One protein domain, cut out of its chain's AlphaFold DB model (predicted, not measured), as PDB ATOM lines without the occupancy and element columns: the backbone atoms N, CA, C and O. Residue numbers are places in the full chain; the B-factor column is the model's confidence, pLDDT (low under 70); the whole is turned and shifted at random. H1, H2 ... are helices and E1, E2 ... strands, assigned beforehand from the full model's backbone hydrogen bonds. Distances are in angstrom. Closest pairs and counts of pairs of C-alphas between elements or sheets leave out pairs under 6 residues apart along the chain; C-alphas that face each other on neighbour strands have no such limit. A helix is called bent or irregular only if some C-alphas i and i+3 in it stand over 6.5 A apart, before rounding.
ATOM      1  N   ARG A   3     -23.314   2.225   6.504       94.44
ATOM      2  CA  ARG A   3     -23.770   0.838   6.650       94.44
ATOM      3  C   ARG A   3     -24.407   0.635   8.018       94.44
ATOM      4  O   ARG A   3     -23.792   0.965   9.027       94.44
ATOM      5  N   LEU A   4     -25.594   0.039   8.057       94.75
ATOM      6  CA  LEU A   4     -26.228  -0.384   9.304       94.75
ATOM      7  C   LEU A   4     -25.448  -1.548   9.938       94.75
ATOM      8  O   LEU A   4     -25.079  -2.504   9.255       94.75
ATOM      9  N   VAL A   5     -25.190  -1.458  11.242       95.94
ATOM     10  CA  VAL A   5     -24.528  -2.502  12.046       95.94
ATOM     11  C   VAL A   5     -25.531  -3.160  12.982       95.94
ATOM     12  O   VAL A   5     -25.635  -4.384  13.003       95.94
ATOM     13  N   THR A   6     -26.287  -2.342  13.713       96.06
ATOM     14  CA  THR A   6     -27.318  -2.789  14.653       96.06
ATOM     15  C   THR A   6     -28.607  -2.042  14.344       96.06
ATOM     16  O   THR A   6     -28.624  -0.811  14.383       96.06
ATOM     17  N   ALA A   7     -29.670  -2.785  14.028       93.38
ATOM     18  CA  ALA A   7     -30.999  -2.230  13.786       93.38
ATOM     19  C   ALA A   7     -31.594  -1.630  15.070       93.38
ATOM     20  O   ALA A   7     -31.239  -2.046  16.176       93.38
ATOM     21  N   ALA A   8     -32.515  -0.673  14.927       93.44
ATOM     22  CA  ALA A   8     -33.196  -0.135  16.104       93.44
ATOM     23  C   ALA A   8     -34.179  -1.138  16.702       93.44
ATOM     24  O   ALA A   8     -34.853  -1.868  15.979       93.44
ATOM     25  N   ALA A   9     -34.271  -1.129  18.030       92.06
ATOM     26  CA  ALA A   9     -35.236  -1.930  18.778       92.06
ATOM     27  C   ALA A   9     -36.618  -1.261  18.884       92.06
ATOM     28  O   ALA A   9     -37.612  -1.944  19.113       92.06
ATOM     29  N   GLU A  10     -36.681   0.062  18.717       92.56
ATOM     30  CA  GLU A  10     -37.905   0.855  18.812       92.56
ATOM     31  C   GLU A  10     -38.027   1.772  17.597       92.56
ATOM     32  O   GLU A  10     -37.045   2.375  17.162       92.56
ATOM     33  N   GLU A  11     -39.239   1.878  17.056       94.44
ATOM     34  CA  GLU A  11     -39.540   2.702  15.886       94.44
ATOM     35  C   GLU A  11     -40.339   3.958  16.287       94.44
ATOM     36  O   GLU A  11     -41.176   3.904  17.193       94.44
ATOM     37  N   PRO A  12     -40.161   5.095  15.585       94.31
ATOM     38  CA  PRO A  12     -40.843   6.362  15.895       94.31
ATOM     39  C   PRO A  12     -42.358   6.351  15.595       94.31
ATOM     40  O   PRO A  12     -43.091   7.288  15.946       94.31
ATOM     41  N   VAL A  13     -42.837   5.316  14.904       95.50
ATOM     42  CA  VAL A  13     -44.244   5.073  14.578       95.50
ATOM     43  C   VAL A  13     -44.561   3.626  14.933       95.50
ATOM     44  O   VAL A  13     -43.813   2.719  14.578       95.50
ATOM     45  N   THR A  14     -45.671   3.408  15.638       96.62
ATOM     46  CA  THR A  14     -46.066   2.059  16.052       96.62
ATOM     47  C   THR A  14     -46.760   1.307  14.918       96.62
ATOM     48  O   THR A  14     -47.344   1.906  14.012       96.62
ATOM     49  N   LEU A  15     -46.785  -0.025  15.006       97.56
ATOM     50  CA  LEU A  15     -47.549  -0.859  14.079       97.56
ATOM     51  C   LEU A  15     -49.041  -0.480  14.058       97.56
ATOM     52  O   LEU A  15     -49.658  -0.441  12.998       97.56
ATOM     53  N   ALA A  16     -49.615  -0.144  15.217       97.94
ATOM     54  CA  ALA A  16     -51.005   0.293  15.321       97.94
ATOM     55  C   ALA A  16     -51.253   1.632  14.602       97.94
ATOM     56  O   ALA A  16     -52.260   1.772  13.904       97.94
ATOM     57  N   ASP A  17     -50.331   2.595  14.723       97.56
ATOM     58  CA  ASP A  17     -50.406   3.867  13.996       97.56
ATOM     59  C   ASP A  17     -50.350   3.638  12.480       97.56
ATOM     60  O   ASP A  17     -51.151   4.208  11.733       97.56
ATOM     61  N   ALA A  18     -49.441   2.768  12.029       98.31
ATOM     62  CA  ALA A  18     -49.306   2.416  10.621       98.31
ATOM     63  C   ALA A  18     -50.559   1.704  10.090       98.31
ATOM     64  O   ALA A  18     -51.118   2.129   9.084       98.31
ATOM     65  N   LYS A  19     -51.082   0.693  10.794       98.50
ATOM     66  CA  LYS A  19     -52.326  -0.000  10.408       98.50
ATOM     67  C   LYS A  19     -53.514   0.949  10.339       98.50
ATOM     68  O   LYS A  19     -54.303   0.875   9.401       98.50
ATOM     69  N   LYS A  20     -53.617   1.885  11.285       98.38
ATOM     70  CA  LYS A  20     -54.647   2.927  11.264       98.38
ATOM     71  C   LYS A  20     -54.512   3.840  10.044       98.38
ATOM     72  O   LYS A  20     -55.527   4.186   9.450       98.38
ATOM     73  N   HIS A  21     -53.291   4.222   9.671       98.12
ATOM     74  CA  HIS A  21     -53.031   5.029   8.475       98.12
ATOM     75  C   HIS A  21     -53.379   4.281   7.180       98.12
ATOM     76  O   HIS A  21     -54.002   4.855   6.290       98.12
ATOM     77  N   LEU A  22     -53.021   2.997   7.107       98.06
ATOM     78  CA  LEU A  22     -53.259   2.119   5.957       98.06
ATOM     79  C   LEU A  22     -54.695   1.575   5.880       98.06
ATOM     80  O   LEU A  22     -55.063   0.964   4.882       98.06
ATOM     81  N   VAL A  23     -55.499   1.769   6.930       98.12
ATOM     82  CA  VAL A  23     -56.843   1.185   7.075       98.12
ATOM     83  C   VAL A  23     -56.807  -0.357   7.017       98.12
ATOM     84  O   VAL A  23     -57.665  -1.009   6.426       98.12
ATOM     85  N   VAL A  24     -55.804  -0.960   7.658       97.81
ATOM     86  CA  VAL A  24     -55.627  -2.420   7.745       97.81
ATOM     87  C   VAL A  24     -56.215  -2.938   9.058       97.81
ATOM     88  O   VAL A  24     -55.806  -2.521  10.141       97.81
ATOM     89  N   LEU A  25     -57.173  -3.864   8.963       97.31
ATOM     90  CA  LEU A  25     -57.938  -4.402  10.102       97.31
ATOM     91  C   LEU A  25     -57.569  -5.850  10.475       97.31
ATOM     92  O   LEU A  25     -58.254  -6.466  11.286       97.31
ATOM     93  N   HIS A  26     -56.522  -6.402   9.864       97.31
ATOM     94  CA  HIS A  26     -56.049  -7.770  10.081       97.31
ATOM     95  C   HIS A  26     -54.572  -7.786  10.467       97.31
ATOM     96  O   HIS A  26     -53.873  -6.788  10.296       97.31
ATOM     97  N   ASP A  27     -54.090  -8.943  10.915       98.31
ATOM     98  CA  ASP A  27     -52.720  -9.095  11.426       98.31
ATOM     99  C   ASP A  27     -51.784  -9.825  10.447       98.31
ATOM    100  O   ASP A  27     -50.579  -9.902  10.664       98.31
ATOM    101  N   ALA A  28     -52.315 -10.338   9.330       98.25
ATOM    102  CA  ALA A  28     -51.531 -11.083   8.337       98.25
ATOM    103  C   ALA A  28     -50.344 -10.288   7.753       98.25
ATOM    104  O   ALA A  28     -49.313 -10.876   7.429       98.25
ATOM    105  N   ASP A  29     -50.465  -8.959   7.676       97.94
ATOM    106  CA  ASP A  29     -49.451  -8.078   7.094       97.94
ATOM    107  C   ASP A  29     -48.568  -7.426   8.171       97.94
ATOM    108  O   ASP A  29     -47.702  -6.623   7.843       97.94
ATOM    109  N   ASP A  30     -48.728  -7.777   9.452       98.38
ATOM    110  CA  ASP A  30     -48.031  -7.110  10.560       98.38
ATOM    111  C   ASP A  30     -46.508  -7.158  10.411       98.38
ATOM    112  O   ASP A  30     -45.825  -6.153  10.603       98.38
ATOM    113  N   THR A  31     -45.976  -8.311   9.996       97.94
ATOM    114  CA  THR A  31     -44.534  -8.475   9.747       97.94
ATOM    115  C   THR A  31     -44.060  -7.605   8.580       97.94
ATOM    116  O   THR A  31     -42.977  -7.027   8.635       97.94
ATOM    117  N   LEU A  32     -44.879  -7.477   7.534       97.56
ATOM    118  CA  LEU A  32     -44.553  -6.667   6.364       97.56
ATOM    119  C   LEU A  32     -44.609  -5.169   6.685       97.56
ATOM    120  O   LEU A  32     -43.691  -4.428   6.344       97.56
ATOM    121  N   ILE A  33     -45.663  -4.725   7.368       98.31
ATOM    122  CA  ILE A  33     -45.830  -3.328   7.775       98.31
ATOM    123  C   ILE A  33     -44.700  -2.927   8.729       98.31
ATOM    124  O   ILE A  33     -44.143  -1.842   8.574       98.31
ATOM    125  N   ALA A  34     -44.296  -3.805   9.654       97.75
ATOM    126  CA  ALA A  34     -43.135  -3.569  10.509       97.75
ATOM    127  C   ALA A  34     -41.850  -3.344   9.691       97.75
ATOM    128  O   ALA A  34     -41.133  -2.376   9.940       97.75
ATOM    129  N   ALA A  35     -41.599  -4.164   8.663       97.38
ATOM    130  CA  ALA A  35     -40.450  -3.982   7.775       97.38
ATOM    131  C   ALA A  35     -40.501  -2.647   7.004       97.38
ATOM    132  O   ALA A  35     -39.475  -1.981   6.853       97.38
ATOM    133  N   PHE A  36     -41.685  -2.213   6.558       98.19
ATOM    134  CA  PHE A  36     -41.847  -0.910   5.906       98.19
ATOM    135  C   PHE A  36     -41.655   0.269   6.855       98.19
ATOM    136  O   PHE A  36     -41.124   1.288   6.423       98.19
ATOM    137  N   ILE A  37     -42.025   0.148   8.133       98.12
ATOM    138  CA  ILE A  37     -41.734   1.182   9.135       98.12
ATOM    139  C   ILE A  37     -40.218   1.357   9.278       98.12
ATOM    140  O   ILE A  37     -39.735   2.488   9.193       98.12
ATOM    141  N   THR A  38     -39.467   0.258   9.419       97.31
ATOM    142  CA  THR A  38     -37.998   0.300   9.501       97.31
ATOM    143  C   THR A  38     -37.387   0.917   8.244       97.31
ATOM    144  O   THR A  38     -36.606   1.863   8.345       97.31
ATOM    145  N   ALA A  39     -37.799   0.463   7.056       96.62
ATOM    146  CA  ALA A  39     -37.308   1.013   5.792       96.62
ATOM    147  C   ALA A  39     -37.629   2.510   5.646       96.62
ATOM    148  O   ALA A  39     -36.766   3.306   5.272       96.62
ATOM    149  N   ALA A  40     -38.854   2.920   5.984       97.19
ATOM    150  CA  ALA A  40     -39.269   4.313   5.905       97.19
ATOM    151  C   ALA A  40     -38.470   5.201   6.863       97.19
ATOM    152  O   ALA A  40     -38.070   6.307   6.494       97.19
ATOM    153  N   ARG A  41     -38.201   4.715   8.079       96.44
ATOM    154  CA  ARG A  41     -37.363   5.417   9.047       96.44
ATOM    155  C   ARG A  41     -35.942   5.592   8.521       96.44
ATOM    156  O   ARG A  41     -35.469   6.722   8.507       96.44
ATOM    157  N   GLU A  42     -35.297   4.536   8.026       95.69
ATOM    158  CA  GLU A  42     -33.938   4.621   7.467       95.69
ATOM    159  C   GLU A  42     -33.844   5.629   6.312       95.69
ATOM    160  O   GLU A  42     -32.909   6.430   6.264       95.69
ATOM    161  N   VAL A  43     -34.834   5.648   5.411       95.44
ATOM    162  CA  VAL A  43     -34.899   6.625   4.312       95.44
ATOM    163  C   VAL A  43     -35.015   8.051   4.850       95.44
ATOM    164  O   VAL A  43     -34.297   8.945   4.395       95.44
ATOM    165  N   VAL A  44     -35.894   8.287   5.826       95.75
ATOM    166  CA  VAL A  44     -36.092   9.626   6.394       95.75
ATOM    167  C   VAL A  44     -34.859  10.091   7.174       95.75
ATOM    168  O   VAL A  44     -34.447  11.241   7.005       95.75
ATOM    169  N   GLU A  45     -34.228   9.224   7.972       95.25
ATOM    170  CA  GLU A  45     -32.985   9.543   8.688       95.25
ATOM    171  C   GLU A  45     -31.861   9.894   7.707       95.25
ATOM    172  O   GLU A  45     -31.195  10.909   7.882       95.25
ATOM    173  N   GLN A  46     -31.683   9.122   6.629       93.06
ATOM    174  CA  GLN A  46     -30.655   9.401   5.621       93.06
ATOM    175  C   GLN A  46     -30.898  10.711   4.863       93.06
ATOM    176  O   GLN A  46     -29.949  11.428   4.550       93.06
ATOM    177  N   GLN A  47     -32.153  11.040   4.555       93.56
ATOM    178  CA  GLN A  47     -32.478  12.263   3.817       93.56
ATOM    179  C   GLN A  47     -32.382  13.529   4.667       93.56
ATOM    180  O   GLN A  47     -32.071  14.599   4.144       93.56
ATOM    181  N   THR A  48     -32.703  13.431   5.953       94.31
ATOM    182  CA  THR A  48     -32.723  14.583   6.864       94.31
ATOM    183  C   THR A  48     -31.417  14.724   7.642       94.31
ATOM    184  O   THR A  48     -31.018  15.830   7.993       94.31
ATOM    185  N   GLY A  49     -30.712  13.620   7.877       94.19
ATOM    186  CA  GLY A  49     -29.616  13.546   8.837       94.19
ATOM    187  C   GLY A  49     -30.096  13.627  10.287       94.19
ATOM    188  O   GLY A  49     -29.286  13.907  11.165       94.19
ATOM    189  N   TYR A  50     -31.393  13.420  10.545       94.62
ATOM    190  CA  TYR A  50     -31.989  13.479  11.878       94.62
ATOM    191  C   TYR A  50     -32.196  12.072  12.439       94.62
ATOM    192  O   TYR A  50     -32.865  11.260  11.806       94.62
ATOM    193  N   ALA A  51     -31.668  11.789  13.629       95.62
ATOM    194  CA  ALA A  51     -31.882  10.523  14.322       95.62
ATOM    195  C   ALA A  51     -33.319  10.424  14.859       95.62
ATOM    196  O   ALA A  51     -33.736  11.206  15.717       95.62
ATOM    197  N   LEU A  52     -34.062   9.433  14.374       95.50
ATOM    198  CA  LEU A  52     -35.434   9.109  14.764       95.50
ATOM    199  C   LEU A  52     -35.524   7.857  15.633       95.50
ATOM    200  O   LEU A  52     -36.490   7.718  16.382       95.50
ATOM    201  N   ALA A  53     -34.530   6.972  15.561       95.94
ATOM    202  CA  ALA A  53     -34.401   5.819  16.440       95.94
ATOM    203  C   ALA A  53     -32.937   5.568  16.829       95.94
ATOM    204  O   ALA A  53     -32.008   6.060  16.185       95.94
ATOM    205  N   THR A  54     -32.726   4.788  17.891       97.12
ATOM    206  CA  THR A  54     -31.389   4.346  18.315       97.12
ATOM    207  C   THR A  54     -30.916   3.205  17.422       97.12
ATOM    208  O   THR A  54     -31.470   2.111  17.485       97.12
ATOM    209  N   ALA A  55     -29.887   3.432  16.612       96.38
ATOM    210  CA  ALA A  55     -29.279   2.445  15.727       96.38
ATOM    211  C   ALA A  55     -27.770   2.696  15.601       96.38
ATOM    212  O   ALA A  55     -27.297   3.828  15.713       96.38
ATOM    213  N   THR A  56     -27.005   1.632  15.359       97.00
ATOM    214  CA  THR A  56     -25.547   1.727  15.207       97.00
ATOM    215  C   THR A  56     -25.173   1.609  13.740       97.00
ATOM    216  O   THR A  56     -25.601   0.672  13.057       97.00
ATOM    217  N   TYR A  57     -24.320   2.520  13.274       96.69
ATOM    218  CA  TYR A  57     -23.858   2.581  11.895       96.69
ATOM    219  C   TYR A  57     -22.329   2.604  11.807       96.69
ATOM    220  O   TYR A  57     -21.644   3.204  12.632       96.69
ATOM    221  N   ASP A  58     -21.809   1.980  10.751       96.19
ATOM    222  CA  ASP A  58     -20.440   2.135  10.278       96.19
ATOM    223  C   ASP A  58     -20.449   3.110   9.097       96.19
ATOM    224  O   ASP A  58     -21.142   2.899   8.100       96.19
ATOM    225  N   TRP A  59     -19.659   4.173   9.184       95.06
ATOM    226  CA  TRP A  59     -19.538   5.176   8.137       95.06
ATOM    227  C   TRP A  59     -18.093   5.368   7.696       95.06
ATOM    228  O   TRP A  59     -17.172   5.533   8.491       95.06
ATOM    229  N   THR A  60     -17.893   5.384   6.387       93.25
ATOM    230  CA  THR A  60     -16.632   5.787   5.768       93.25
ATOM    231  C   THR A  60     -16.884   7.070   4.976       93.25
ATOM    232  O   THR A  60     -17.597   6.998   3.965       93.25
ATOM    233  N   PRO A  61     -16.369   8.235   5.410       88.88
ATOM    234  CA  PRO A  61     -16.490   9.479   4.656       88.88
ATOM    235  C   PRO A  61     -15.772   9.405   3.308       88.88
ATOM    236  O   PRO A  61     -14.884   8.580   3.095       88.88
ATOM    237  N   VAL A  62     -16.172  10.280   2.385       85.50
ATOM    238  CA  VAL A  62     -15.387  10.555   1.180       85.50
ATOM    239  C   VAL A  62     -14.391  11.658   1.539       85.50
ATOM    240  O   VAL A  62     -14.803  12.761   1.890       85.50
ATOM    241  N   GLY A  63     -13.094  11.352   1.479       84.31
ATOM    242  CA  GLY A  63     -12.030  12.243   1.952       84.31
ATOM    243  C   GLY A  63     -11.873  12.234   3.479       84.31
ATOM    244  O   GLY A  63     -12.264  11.281   4.150       84.31
ATOM    245  N   ASP A  64     -11.314  13.317   4.023       76.81
ATOM    246  CA  ASP A  64     -10.927  13.406   5.442       76.81
ATOM    247  C   ASP A  64     -12.022  14.001   6.351       76.81
ATOM    248  O   ASP A  64     -11.845  14.124   7.565       76.81
ATOM    249  N   GLY A  65     -13.173  14.375   5.782       80.12
ATOM    250  CA  GLY A  65     -14.282  14.988   6.513       80.12
ATOM    251  C   GLY A  65     -14.978  13.997   7.446       80.12
ATOM    252  O   GLY A  65     -15.838  13.240   7.011       80.12
ATOM    253  N   ARG A  66     -14.635  14.015   8.738       81.69
ATOM    254  CA  ARG A  66     -15.269  13.183   9.787       81.69
ATOM    255  C   ARG A  66     -16.428  13.875  10.509       81.69
ATOM    256  O   ARG A  66     -17.069  13.270  11.361       81.69
ATOM    257  N   SER A  67     -16.670  15.142  10.188       84.69
ATOM    258  CA  SER A  67     -17.710  15.966  10.790       84.69
ATOM    259  C   SER A  67     -18.400  16.815   9.718       84.69
ATOM    260  O   SER A  67     -17.717  17.302   8.811       84.69
ATOM    261  N   PRO A  68     -19.724  17.007   9.818       88.12
ATOM    262  CA  PRO A  68     -20.601  16.423  10.840       88.12
ATOM    263  C   PRO A  68     -20.977  14.972  10.491       88.12
ATOM    264  O   PRO A  68     -20.860  14.573   9.328       88.12
ATOM    265  N   LEU A  69     -21.431  14.179  11.469       91.88
ATOM    266  CA  LEU A  69     -21.807  12.775  11.224       91.88
ATOM    267  C   LEU A  69     -22.999  12.698  10.254       91.88
ATOM    268  O   LEU A  69     -23.771  13.648  10.188       91.88
ATOM    269  N   PRO A  70     -23.203  11.610   9.493       92.56
ATOM    270  CA  PRO A  70     -24.316  11.530   8.541       92.56
ATOM    271  C   PRO A  70     -25.702  11.665   9.177       92.56
ATOM    272  O   PRO A  70     -26.604  12.203   8.541       92.56
ATOM    273  N   ILE A  71     -25.863  11.174  10.408       94.44
ATOM    274  CA  ILE A  71     -27.114  11.206  11.169       94.44
ATOM    275  C   ILE A  71     -26.793  11.703  12.580       94.44
ATOM    276  O   ILE A  71     -25.888  11.180  13.228       94.44
ATOM    277  N   GLU A  72     -27.531  12.708  13.047       92.44
ATOM    278  CA  GLU A  72     -27.365  13.343  14.352       92.44
ATOM    279  C   GLU A  72     -28.727  13.566  15.041       92.44
ATOM    280  O   GLU A  72     -29.743  13.717  14.363       92.44
ATOM    281  N   PRO A  73     -28.788  13.631  16.384       93.44
ATOM    282  CA  PRO A  73     -27.677  13.440  17.311       93.44
ATOM    283  C   PRO A  73     -27.175  11.992  17.348       93.44
ATOM    284  O   PRO A  73     -27.933  11.042  17.166       93.44
ATOM    285  N   ALA A  74     -25.873  11.825  17.576       94.94
ATOM    286  CA  ALA A  74     -25.230  10.522  17.687       94.94
ATOM    287  C   ALA A  74     -24.008  10.583  18.608       94.94
ATOM    288  O   ALA A  74     -23.353  11.620  18.730       94.94
ATOM    289  N   GLN A  75     -23.696   9.454  19.233       94.56
ATOM    290  CA  GLN A  75     -22.478   9.239  19.996       94.56
ATOM    291  C   GLN A  75     -21.467   8.472  19.141       94.56
ATOM    292  O   GLN A  75     -21.798   7.456  18.534       94.56
ATOM    293  N   LEU A  76     -20.226   8.956  19.099       94.31
ATOM    294  CA  LEU A  76     -19.127   8.246  18.452       94.31
ATOM    295  C   LEU A  76     -18.653   7.090  19.344       94.31
ATOM    296  O   LEU A  76     -18.303   7.312  20.503       94.31
ATOM    297  N   ASP A  77     -18.592   5.883  18.786       94.00
ATOM    298  CA  ASP A  77     -18.175   4.668  19.497       94.00
ATOM    299  C   ASP A  77     -16.758   4.216  19.105       94.00
ATOM    300  O   ASP A  77     -16.091   3.503  19.856       94.00
ATOM    301  N   SER A  78     -16.282   4.598  17.916       92.25
ATOM    302  CA  SER A  78     -14.928   4.282  17.447       92.25
ATOM    303  C   SER A  78     -13.880   5.283  17.941       92.25
ATOM    304  O   SER A  78     -14.179   6.451  18.183       92.25
ATOM    305  N   ALA A  79     -12.614   4.857  17.996       89.94
ATOM    306  CA  ALA A  79     -11.492   5.763  18.246       89.94
ATOM    307  C   ALA A  79     -11.413   6.889  17.180       89.94
ATOM    308  O   ALA A  79     -11.822   6.654  16.038       89.94
ATOM    309  N   PRO A  80     -10.851   8.073  17.503       84.38
ATOM    310  CA  PRO A  80     -10.881   9.255  16.629       84.38
ATOM    311  C   PRO A  80     -10.381   9.029  15.198       84.38
ATOM    312  O   PRO A  80     -10.972   9.566  14.262       84.38
ATOM    313  N   ASP A  81      -9.354   8.192  15.023       84.69
ATOM    314  CA  ASP A  81      -8.716   7.931  13.727       84.69
ATOM    315  C   ASP A  81      -9.135   6.602  13.079       84.69
ATOM    316  O   ASP A  81      -8.731   6.307  11.952       84.69
ATOM    317  N   ALA A  82      -9.977   5.807  13.745       88.75
ATOM    318  CA  ALA A  82     -10.391   4.502  13.245       88.75
ATOM    319  C   ALA A  82     -11.274   4.616  11.990       88.75
ATOM    320  O   ALA A  82     -12.043   5.569  11.832       88.75
ATOM    321  N   TYR A  83     -11.162   3.612  11.117       88.12
ATOM    322  CA  TYR A  83     -12.063   3.392   9.990       88.12
ATOM    323  C   TYR A  83     -12.588   1.948  10.012       88.12
ATOM    324  O   TYR A  83     -11.790   1.027  10.205       88.12
ATOM    325  N   PRO A  84     -13.893   1.727   9.770       92.88
ATOM    326  CA  PRO A  84     -14.941   2.744   9.606       92.88
ATOM    327  C   PRO A  84     -15.213   3.531  10.903       92.88
ATOM    328  O   PRO A  84     -14.938   3.052  12.001       92.88
ATOM    329  N   VAL A  85     -15.752   4.744  10.759       94.25
ATOM    330  CA  VAL A  85     -16.253   5.562  11.869       94.25
ATOM    331  C   VAL A  85     -17.529   4.903  12.375       94.25
ATOM    332  O   VAL A  85     -18.520   4.853  11.645       94.25
ATOM    333  N   ARG A  86     -17.513   4.382  13.601       96.38
ATOM    334  CA  ARG A  86     -18.690   3.768  14.219       96.38
ATOM    335  C   ARG A  86     -19.366   4.756  15.143       96.38
ATOM    336  O   ARG A  86     -18.706   5.317  16.018       96.38
ATOM    337  N   PHE A  87     -20.666   4.932  14.973       96.38
ATOM    338  CA  PHE A  87     -21.476   5.771  15.844       96.38
ATOM    339  C   PHE A  87     -22.841   5.139  16.108       96.38
ATOM    340  O   PHE A  87     -23.373   4.400  15.273       96.38
ATOM    341  N   THR A  88     -23.418   5.480  17.254       97.50
ATOM    342  CA  THR A  88     -24.766   5.089  17.658       97.50
ATOM    343  C   THR A  88     -25.638   6.332  17.739       97.50
ATOM    344  O   THR A  88     -25.291   7.305  18.409       97.50
ATOM    345  N   THR A  89     -26.755   6.331  17.020       96.81
ATOM    346  CA  THR A  89     -27.694   7.452  17.011       96.81
ATOM    347  C   THR A  89     -28.424   7.561  18.342       96.81
ATOM    348  O   THR A  89     -28.794   6.561  18.956       96.81
ATOM    349  N   THR A  90     -28.665   8.796  18.767       95.56
ATOM    350  CA  THR A  90     -29.482   9.110  19.937       95.56
ATOM    351  C   THR A  90     -30.704   9.860  19.429       95.56
ATOM    352  O   THR A  90     -30.567  11.023  19.045       95.56
ATOM    353  N   PRO A  91     -31.885   9.227  19.370       91.62
ATOM    354  CA  PRO A  91     -33.056   9.849  18.780       91.62
ATOM    355  C   PRO A  91     -33.428  11.128  19.527       91.62
ATOM    356  O   PRO A  91     -33.565  11.147  20.752       91.62
ATOM    357  N   GLY A  92     -33.586  12.210  18.768       80.50
ATOM    358  CA  GLY A  92     -34.181  13.434  19.282       80.50
ATOM    359  C   GLY A  92     -35.703  13.298  19.419       80.50
ATOM    360  O   GLY A  92     -36.280  12.268  19.058       80.50
ATOM    361  N   PRO A  93     -36.402  14.329  19.921       84.31
ATOM    362  CA  PRO A  93     -37.860  14.332  19.930       84.31
ATOM    363  C   PRO A  93     -38.387  14.233  18.493       84.31
ATOM    364  O   PRO A  93     -38.301  15.204  17.748       84.31
ATOM    365  N   ALA A  94     -38.943  13.074  18.121       83.19
ATOM    366  CA  ALA A  94     -39.428  12.789  16.771       83.19
ATOM    367  C   ALA A  94     -40.468  13.838  16.320       83.19
ATOM    368  O   ALA A  94     -41.623  13.795  16.770       83.19
ATOM    369  N   PRO A  95     -40.104  14.783  15.428       93.88
ATOM    370  CA  PRO A  95     -40.998  15.857  15.027       93.88
ATOM    371  C   PRO A  95     -42.236  15.292  14.335       93.88
ATOM    372  O   PRO A  95     -42.140  14.367  13.524       93.88
ATOM    373  N   ALA A  96     -43.406  15.882  14.593       95.12
ATOM    374  CA  ALA A  96     -44.665  15.423  13.998       95.12
ATOM    375  C   ALA A  96     -44.609  15.373  12.457       95.12
ATOM    376  O   ALA A  96     -45.177  14.468  11.849       95.12
ATOM    377  N   ALA A  97     -43.871  16.301  11.836       96.38
ATOM    378  CA  ALA A  97     -43.648  16.324  10.394       96.38
ATOM    379  C   ALA A  97     -42.894  15.082   9.890       96.38
ATOM    380  O   ALA A  97     -43.298  14.498   8.887       96.38
ATOM    381  N   LEU A  98     -41.849  14.641  10.601       96.31
ATOM    382  CA  LEU A  98     -41.101  13.440  10.226       96.31
ATOM    383  C   LEU A  98     -41.930  12.177  10.470       96.31
ATOM    384  O   LEU A  98     -41.968  11.315   9.603       96.31
ATOM    385  N   ARG A  99     -42.703  12.105  11.563       96.69
ATOM    386  CA  ARG A  99     -43.651  10.991  11.781       96.69
ATOM    387  C   ARG A  99     -44.684  10.885  10.650       96.69
ATOM    388  O   ARG A  99     -44.962   9.788  10.177       96.69
ATOM    389  N   ALA A 100     -45.217  12.015  10.181       97.25
ATOM    390  CA  ALA A 100     -46.122  12.042   9.035       97.25
ATOM    391  C   ALA A 100     -45.424  11.627   7.727       97.25
ATOM    392  O   ALA A 100     -46.012  10.893   6.937       97.25
ATOM    393  N   ALA A 101     -44.172  12.044   7.511       97.31
ATOM    394  CA  ALA A 101     -43.387  11.633   6.349       97.31
ATOM    395  C   ALA A 101     -43.141  10.115   6.328       97.31
ATOM    396  O   ALA A 101     -43.307   9.499   5.277       97.31
ATOM    397  N   LEU A 102     -42.832   9.503   7.481       96.81
ATOM    398  CA  LEU A 102     -42.738   8.044   7.597       96.81
ATOM    399  C   LEU A 102     -44.047   7.368   7.193       96.81
ATOM    400  O   LEU A 102     -44.022   6.446   6.389       96.81
ATOM    401  N   LEU A 103     -45.184   7.832   7.718       98.06
ATOM    402  CA  LEU A 103     -46.489   7.246   7.398       98.06
ATOM    403  C   LEU A 103     -46.820   7.340   5.904       98.06
ATOM    404  O   LEU A 103     -47.284   6.357   5.335       98.06
ATOM    405  N   LEU A 104     -46.521   8.472   5.255       97.50
ATOM    406  CA  LEU A 104     -46.698   8.617   3.805       97.50
ATOM    407  C   LEU A 104     -45.848   7.613   3.017       97.50
ATOM    408  O   LEU A 104     -46.346   7.020   2.064       97.50
ATOM    409  N   LEU A 105     -44.591   7.412   3.421       96.62
ATOM    410  CA  LEU A 105     -43.692   6.463   2.767       96.62
ATOM    411  C   LEU A 105     -44.113   5.007   3.024       96.62
ATOM    412  O   LEU A 105     -44.085   4.193   2.109       96.62
ATOM    413  N   VAL A 106     -44.579   4.684   4.234       97.75
ATOM    414  CA  VAL A 106     -45.187   3.377   4.546       97.75
ATOM    415  C   VAL A 106     -46.428   3.134   3.682       97.75
ATOM    416  O   VAL A 106     -46.604   2.033   3.166       97.75
ATOM    417  N   GLY A 107     -47.268   4.156   3.495       96.88
ATOM    418  CA  GLY A 107     -48.422   4.123   2.594       96.88
ATOM    419  C   GLY A 107     -48.045   3.776   1.161       96.88
ATOM    420  O   GLY A 107     -48.643   2.879   0.567       96.88
ATOM    421  N   ASP A 108     -47.028   4.456   0.638       94.75
ATOM    422  CA  ASP A 108     -46.520   4.226  -0.711       94.75
ATOM    423  C   ASP A 108     -45.970   2.801  -0.885       94.75
ATOM    424  O   ASP A 108     -46.418   2.073  -1.770       94.75
ATOM    425  N   LEU A 109     -45.094   2.358   0.024       94.69
ATOM    426  CA  LEU A 109     -44.511   1.011   0.002       94.69
ATOM    427  C   LEU A 109     -45.570  -0.094   0.098       94.69
ATOM    428  O   LEU A 109     -45.445  -1.130  -0.551       94.69
ATOM    429  N   TYR A 110     -46.617   0.111   0.900       96.38
ATOM    430  CA  TYR A 110     -47.681  -0.875   1.075       96.38
ATOM    431  C   TYR A 110     -48.611  -0.969  -0.141       96.38
ATOM    432  O   TYR A 110     -49.010  -2.070  -0.532       96.38
ATOM    433  N   ALA A 111     -48.949   0.170  -0.750       93.62
ATOM    434  CA  ALA A 111     -49.822   0.222  -1.918       93.62
ATOM    435  C   ALA A 111     -49.114  -0.236  -3.207       93.62
ATOM    436  O   ALA A 111     -49.726  -0.917  -4.028       93.62
ATOM    437  N   ASN A 112     -47.828   0.096  -3.365       90.69
ATOM    438  CA  ASN A 112     -47.066  -0.071  -4.605       90.69
ATOM    439  C   ASN A 112     -45.973  -1.149  -4.471       90.69
ATOM    440  O   ASN A 112     -44.785  -0.879  -4.628       90.69
ATOM    441  N   ARG A 113     -46.379  -2.391  -4.172       89.00
ATOM    442  CA  ARG A 113     -45.467  -3.538  -3.938       89.00
ATOM    443  C   ARG A 113     -44.993  -4.266  -5.202       89.00
ATOM    444  O   ARG A 113     -44.151  -5.152  -5.113       89.00
ATOM    445  N   GLU A 114     -45.542  -3.908  -6.355       86.56
ATOM    446  CA  GLU A 114     -45.291  -4.551  -7.645       86.56
ATOM    447  C   GLU A 114     -44.758  -3.532  -8.657       86.56
ATOM    448  O   GLU A 114     -44.600  -2.349  -8.347       86.56
ATOM    449  N   ALA A 115     -44.483  -3.981  -9.885       79.25
ATOM    450  CA  ALA A 115     -44.078  -3.089 -10.965       79.25
ATOM    451  C   ALA A 115     -45.052  -1.905 -11.103       79.25
ATOM    452  O   ALA A 115     -46.267  -2.081 -11.221       79.25
ATOM    453  N   ALA A 116     -44.494  -0.695 -11.088       76.50
ATOM    454  CA  ALA A 116     -45.269   0.531 -11.166       76.50
ATOM    455  C   ALA A 116     -45.986   0.653 -12.520       76.50
ATOM    456  O   ALA A 116     -45.432   0.333 -13.573       76.50
ATOM    457  N   VAL A 117     -47.221   1.156 -12.479       75.19
ATOM    458  CA  VAL A 117     -48.008   1.469 -13.675       75.19
ATOM    459  C   VAL A 117     -47.566   2.825 -14.233       75.19
ATOM    460  O   VAL A 117     -47.218   3.741 -13.486       75.19
ATOM    461  N   GLU A 118     -47.588   2.965 -15.557       82.88
ATOM    462  CA  GLU A 118     -47.318   4.235 -16.232       82.88
ATOM    463  C   GLU A 118     -48.327   5.319 -15.790       82.88
ATOM    464  O   GLU A 118     -49.528   5.064 -15.702       82.88
ATOM    465  N   GLY A 119     -47.848   6.534 -15.494       81.94
ATOM    466  CA  GLY A 119     -48.697   7.679 -15.125       81.94
ATOM    467  C   GLY A 119     -48.858   7.966 -13.624       81.94
ATOM    468  O   GLY A 119     -49.640   8.845 -13.260       81.94
ATOM    469  N   LEU A 120     -48.119   7.289 -12.741       81.25
ATOM    470  CA  LEU A 120     -48.065   7.661 -11.322       81.25
ATOM    471  C   LEU A 120     -47.327   8.996 -11.125       81.25
ATOM    472  O   LEU A 120     -46.260   9.223 -11.692       81.25
ATOM    473  N   THR A 121     -47.901   9.878 -10.303       85.19
ATOM    474  CA  THR A 121     -47.274  11.150  -9.907       85.19
ATOM    475  C   THR A 121     -46.755  11.048  -8.480       85.19
ATOM    476  O   THR A 121     -47.477  10.595  -7.592       85.19
ATOM    477  N   GLU A 122     -45.531  11.517  -8.245       86.38
ATOM    478  CA  GLU A 122     -44.956  11.583  -6.901       86.38
ATOM    479  C   GLU A 122     -45.779  12.501  -5.981       86.38
ATOM    480  O   GLU A 122     -46.200  13.596  -6.368       86.38
ATOM    481  N   ASN A 123     -45.979  12.080  -4.731       89.25
ATOM    482  CA  ASN A 123     -46.617  12.916  -3.722       89.25
ATOM    483  C   ASN A 123     -45.623  13.966  -3.175       89.25
ATOM    484  O   ASN A 123     -44.716  13.614  -2.414       89.25
ATOM    485  N   PRO A 124     -45.820  15.276  -3.434       94.56
ATOM    486  CA  PRO A 124     -44.878  16.301  -2.987       94.56
ATOM    487  C   PRO A 124     -44.876  16.505  -1.464       94.56
ATOM    488  O   PRO A 124     -43.992  17.183  -0.938       94.56
ATOM    489  N   ALA A 125     -45.865  15.976  -0.732       95.38
ATOM    490  CA  ALA A 125     -45.967  16.152   0.714       95.38
ATOM    491  C   ALA A 125     -44.761  15.569   1.458       95.38
ATOM    492  O   ALA A 125     -44.263  16.207   2.381       95.38
ATOM    493  N   PHE A 126     -44.243  14.415   1.026       95.19
ATOM    494  CA  PHE A 126     -43.070  13.801   1.647       95.19
ATOM    495  C   PHE A 126     -41.843  14.724   1.568       95.19
ATOM    496  O   PHE A 126     -41.210  15.028   2.582       95.19
ATOM    497  N   ALA A 127     -41.564  15.267   0.379       94.56
ATOM    498  CA  ALA A 127     -40.487  16.233   0.187       94.56
ATOM    499  C   ALA A 127     -40.707  17.508   1.020       94.56
ATOM    500  O   ALA A 127     -39.778  17.996   1.658       94.56
ATOM    501  N   ARG A 128     -41.938  18.029   1.076       96.56
ATOM    502  CA  ARG A 128     -42.275  19.233   1.860       96.56
ATOM    503  C   ARG A 128     -42.106  19.034   3.368       96.56
ATOM    504  O   ARG A 128     -41.686  19.965   4.046       96.56
ATOM    505  N   LEU A 129     -42.431  17.851   3.888       96.88
ATOM    506  CA  LEU A 129     -42.311  17.528   5.312       96.88
ATOM    507  C   LEU A 129     -40.858  17.286   5.736       96.88
ATOM    508  O   LEU A 129     -40.485  17.650   6.848       96.88
ATOM    509  N   THR A 130     -40.041  16.696   4.860       95.25
ATOM    510  CA  THR A 130     -38.622  16.422   5.143       95.25
ATOM    511  C   THR A 130     -37.729  17.638   4.905       95.25
ATOM    512  O   THR A 130     -36.725  17.790   5.596       95.25
ATOM    513  N   PHE A 131     -38.092  18.532   3.978       94.62
ATOM    514  CA  PHE A 131     -37.271  19.677   3.570       94.62
ATOM    515  C   PHE A 131     -36.748  20.548   4.730       94.62
ATOM    516  O   PHE A 131     -35.544  20.792   4.748       94.62
ATOM    517  N   PRO A 132     -37.561  20.966   5.725       94.00
ATOM    518  CA  PRO A 132     -37.077  21.806   6.826       94.00
ATOM    519  C   PRO A 132     -36.008  21.142   7.702       94.00
ATOM    520  O   PRO A 132     -35.301  21.833   8.428       94.00
ATOM    521  N   PHE A 133     -35.911  19.812   7.652       93.38
ATOM    522  CA  PHE A 133     -34.967  19.021   8.435       93.38
ATOM    523  C   PHE A 133     -33.751  18.591   7.620       93.38
ATOM    524  O   PHE A 133     -32.835  18.011   8.188       93.38
ATOM    525  N   ARG A 134     -33.718  18.849   6.305       91.31
ATOM    526  CA  ARG A 134     -32.547  18.530   5.486       91.31
ATOM    527  C   ARG A 134     -31.380  19.407   5.904       91.31
ATOM    528  O   ARG A 134     -31.494  20.632   5.949       91.31
TER     529      ARG A 134
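What this domain is: This is residues 3 to 134 of the 138 residues of an uncharacterized protein of Xanthomonas campestris pv. translucens (UniProt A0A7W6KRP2). Two parts stand end to end along the longest axis: a cluster of four crossed helices at one end, with H2 and H3 crossing in its core, and a small twisted sheet of four strands at the other, with no named helix on it. H1 packs on H2 and H3 at the far end from the sheet, H4 packs on H3 and the last residues of H2, and residues 112 to 121 stick out as a loop. The printed part has 132 residues, with four named helices and four named strands in the order E1 H1 H2 E2 E3 E4 H3 H4. The sheet runs E1 E2 E4 E3, antiparallel throughout, and the class is mixed, helices and strands. The whole is compact by its radius of gyration of the C-alphas, 16.3 A, yet elongated in outline, spanning 49 by 31 by 28 A.

Where its parts are: Find C-alpha 3 at (-23.770, 0.838, 6.650), where E1, residues 3 to 6, begins. Next come H1, residues 15 to 22, and H2, residues 30 to 48, which runs 26.8 A from C-alpha 30 at (-48.031, -7.110, 10.560). Then look for E2 at residues 56 to 59, E3 at 74 to 76 and E4 at 85 to 89, 12.7 A long. H3, residues 96 to 111, runs 22.6 A, and H4, residues 124 to 133, runs 15.4 A to C-alpha 133 at (-34.967, 19.021, 8.435). H4 is only just irregular: C-alphas 129 and 132 are 6.9 A apart.

How they stand to each other: Begin at the hub, H2 and H3, which touch at a steep tilt of 51 degrees, opposite ways; their closest C-alphas are those of Ala 40 and Leu 102, 5.4 A apart. H1 touches residues 30 to 37 of H2, about perpendicular at 85 degrees, closest at the C-alphas of Leu 15 and Ala 34, 6.3 A. H3 and H4 form a helical hairpin, at a tilt of 36 degrees that is only just steep, closest at the C-alphas of Ala 101 and Phe 126, 5.2 A. H1 and H4 are apart. In the sheet, look at N 3 and O 58, 2.8 A, between E1 and E2; N 59 and O 85, 2.8 A, between E2 and E4; and N 75 and O 88, 2.8 A, in the hairpin of E3 and E4. In H1, H2 and H3 every O i to N i+4 pair is within hydrogen-bond range; in H4, 4 of 6 are.

The domain as a whole: The two C-alphas farthest apart are those of Leu 25 and Asp 81, 50.9 A. The printed part has no cut. The links E2 to E3 and H3 to H4 are long. The mean pLDDT of the printed part is 93.3, and no printed residue is under 70.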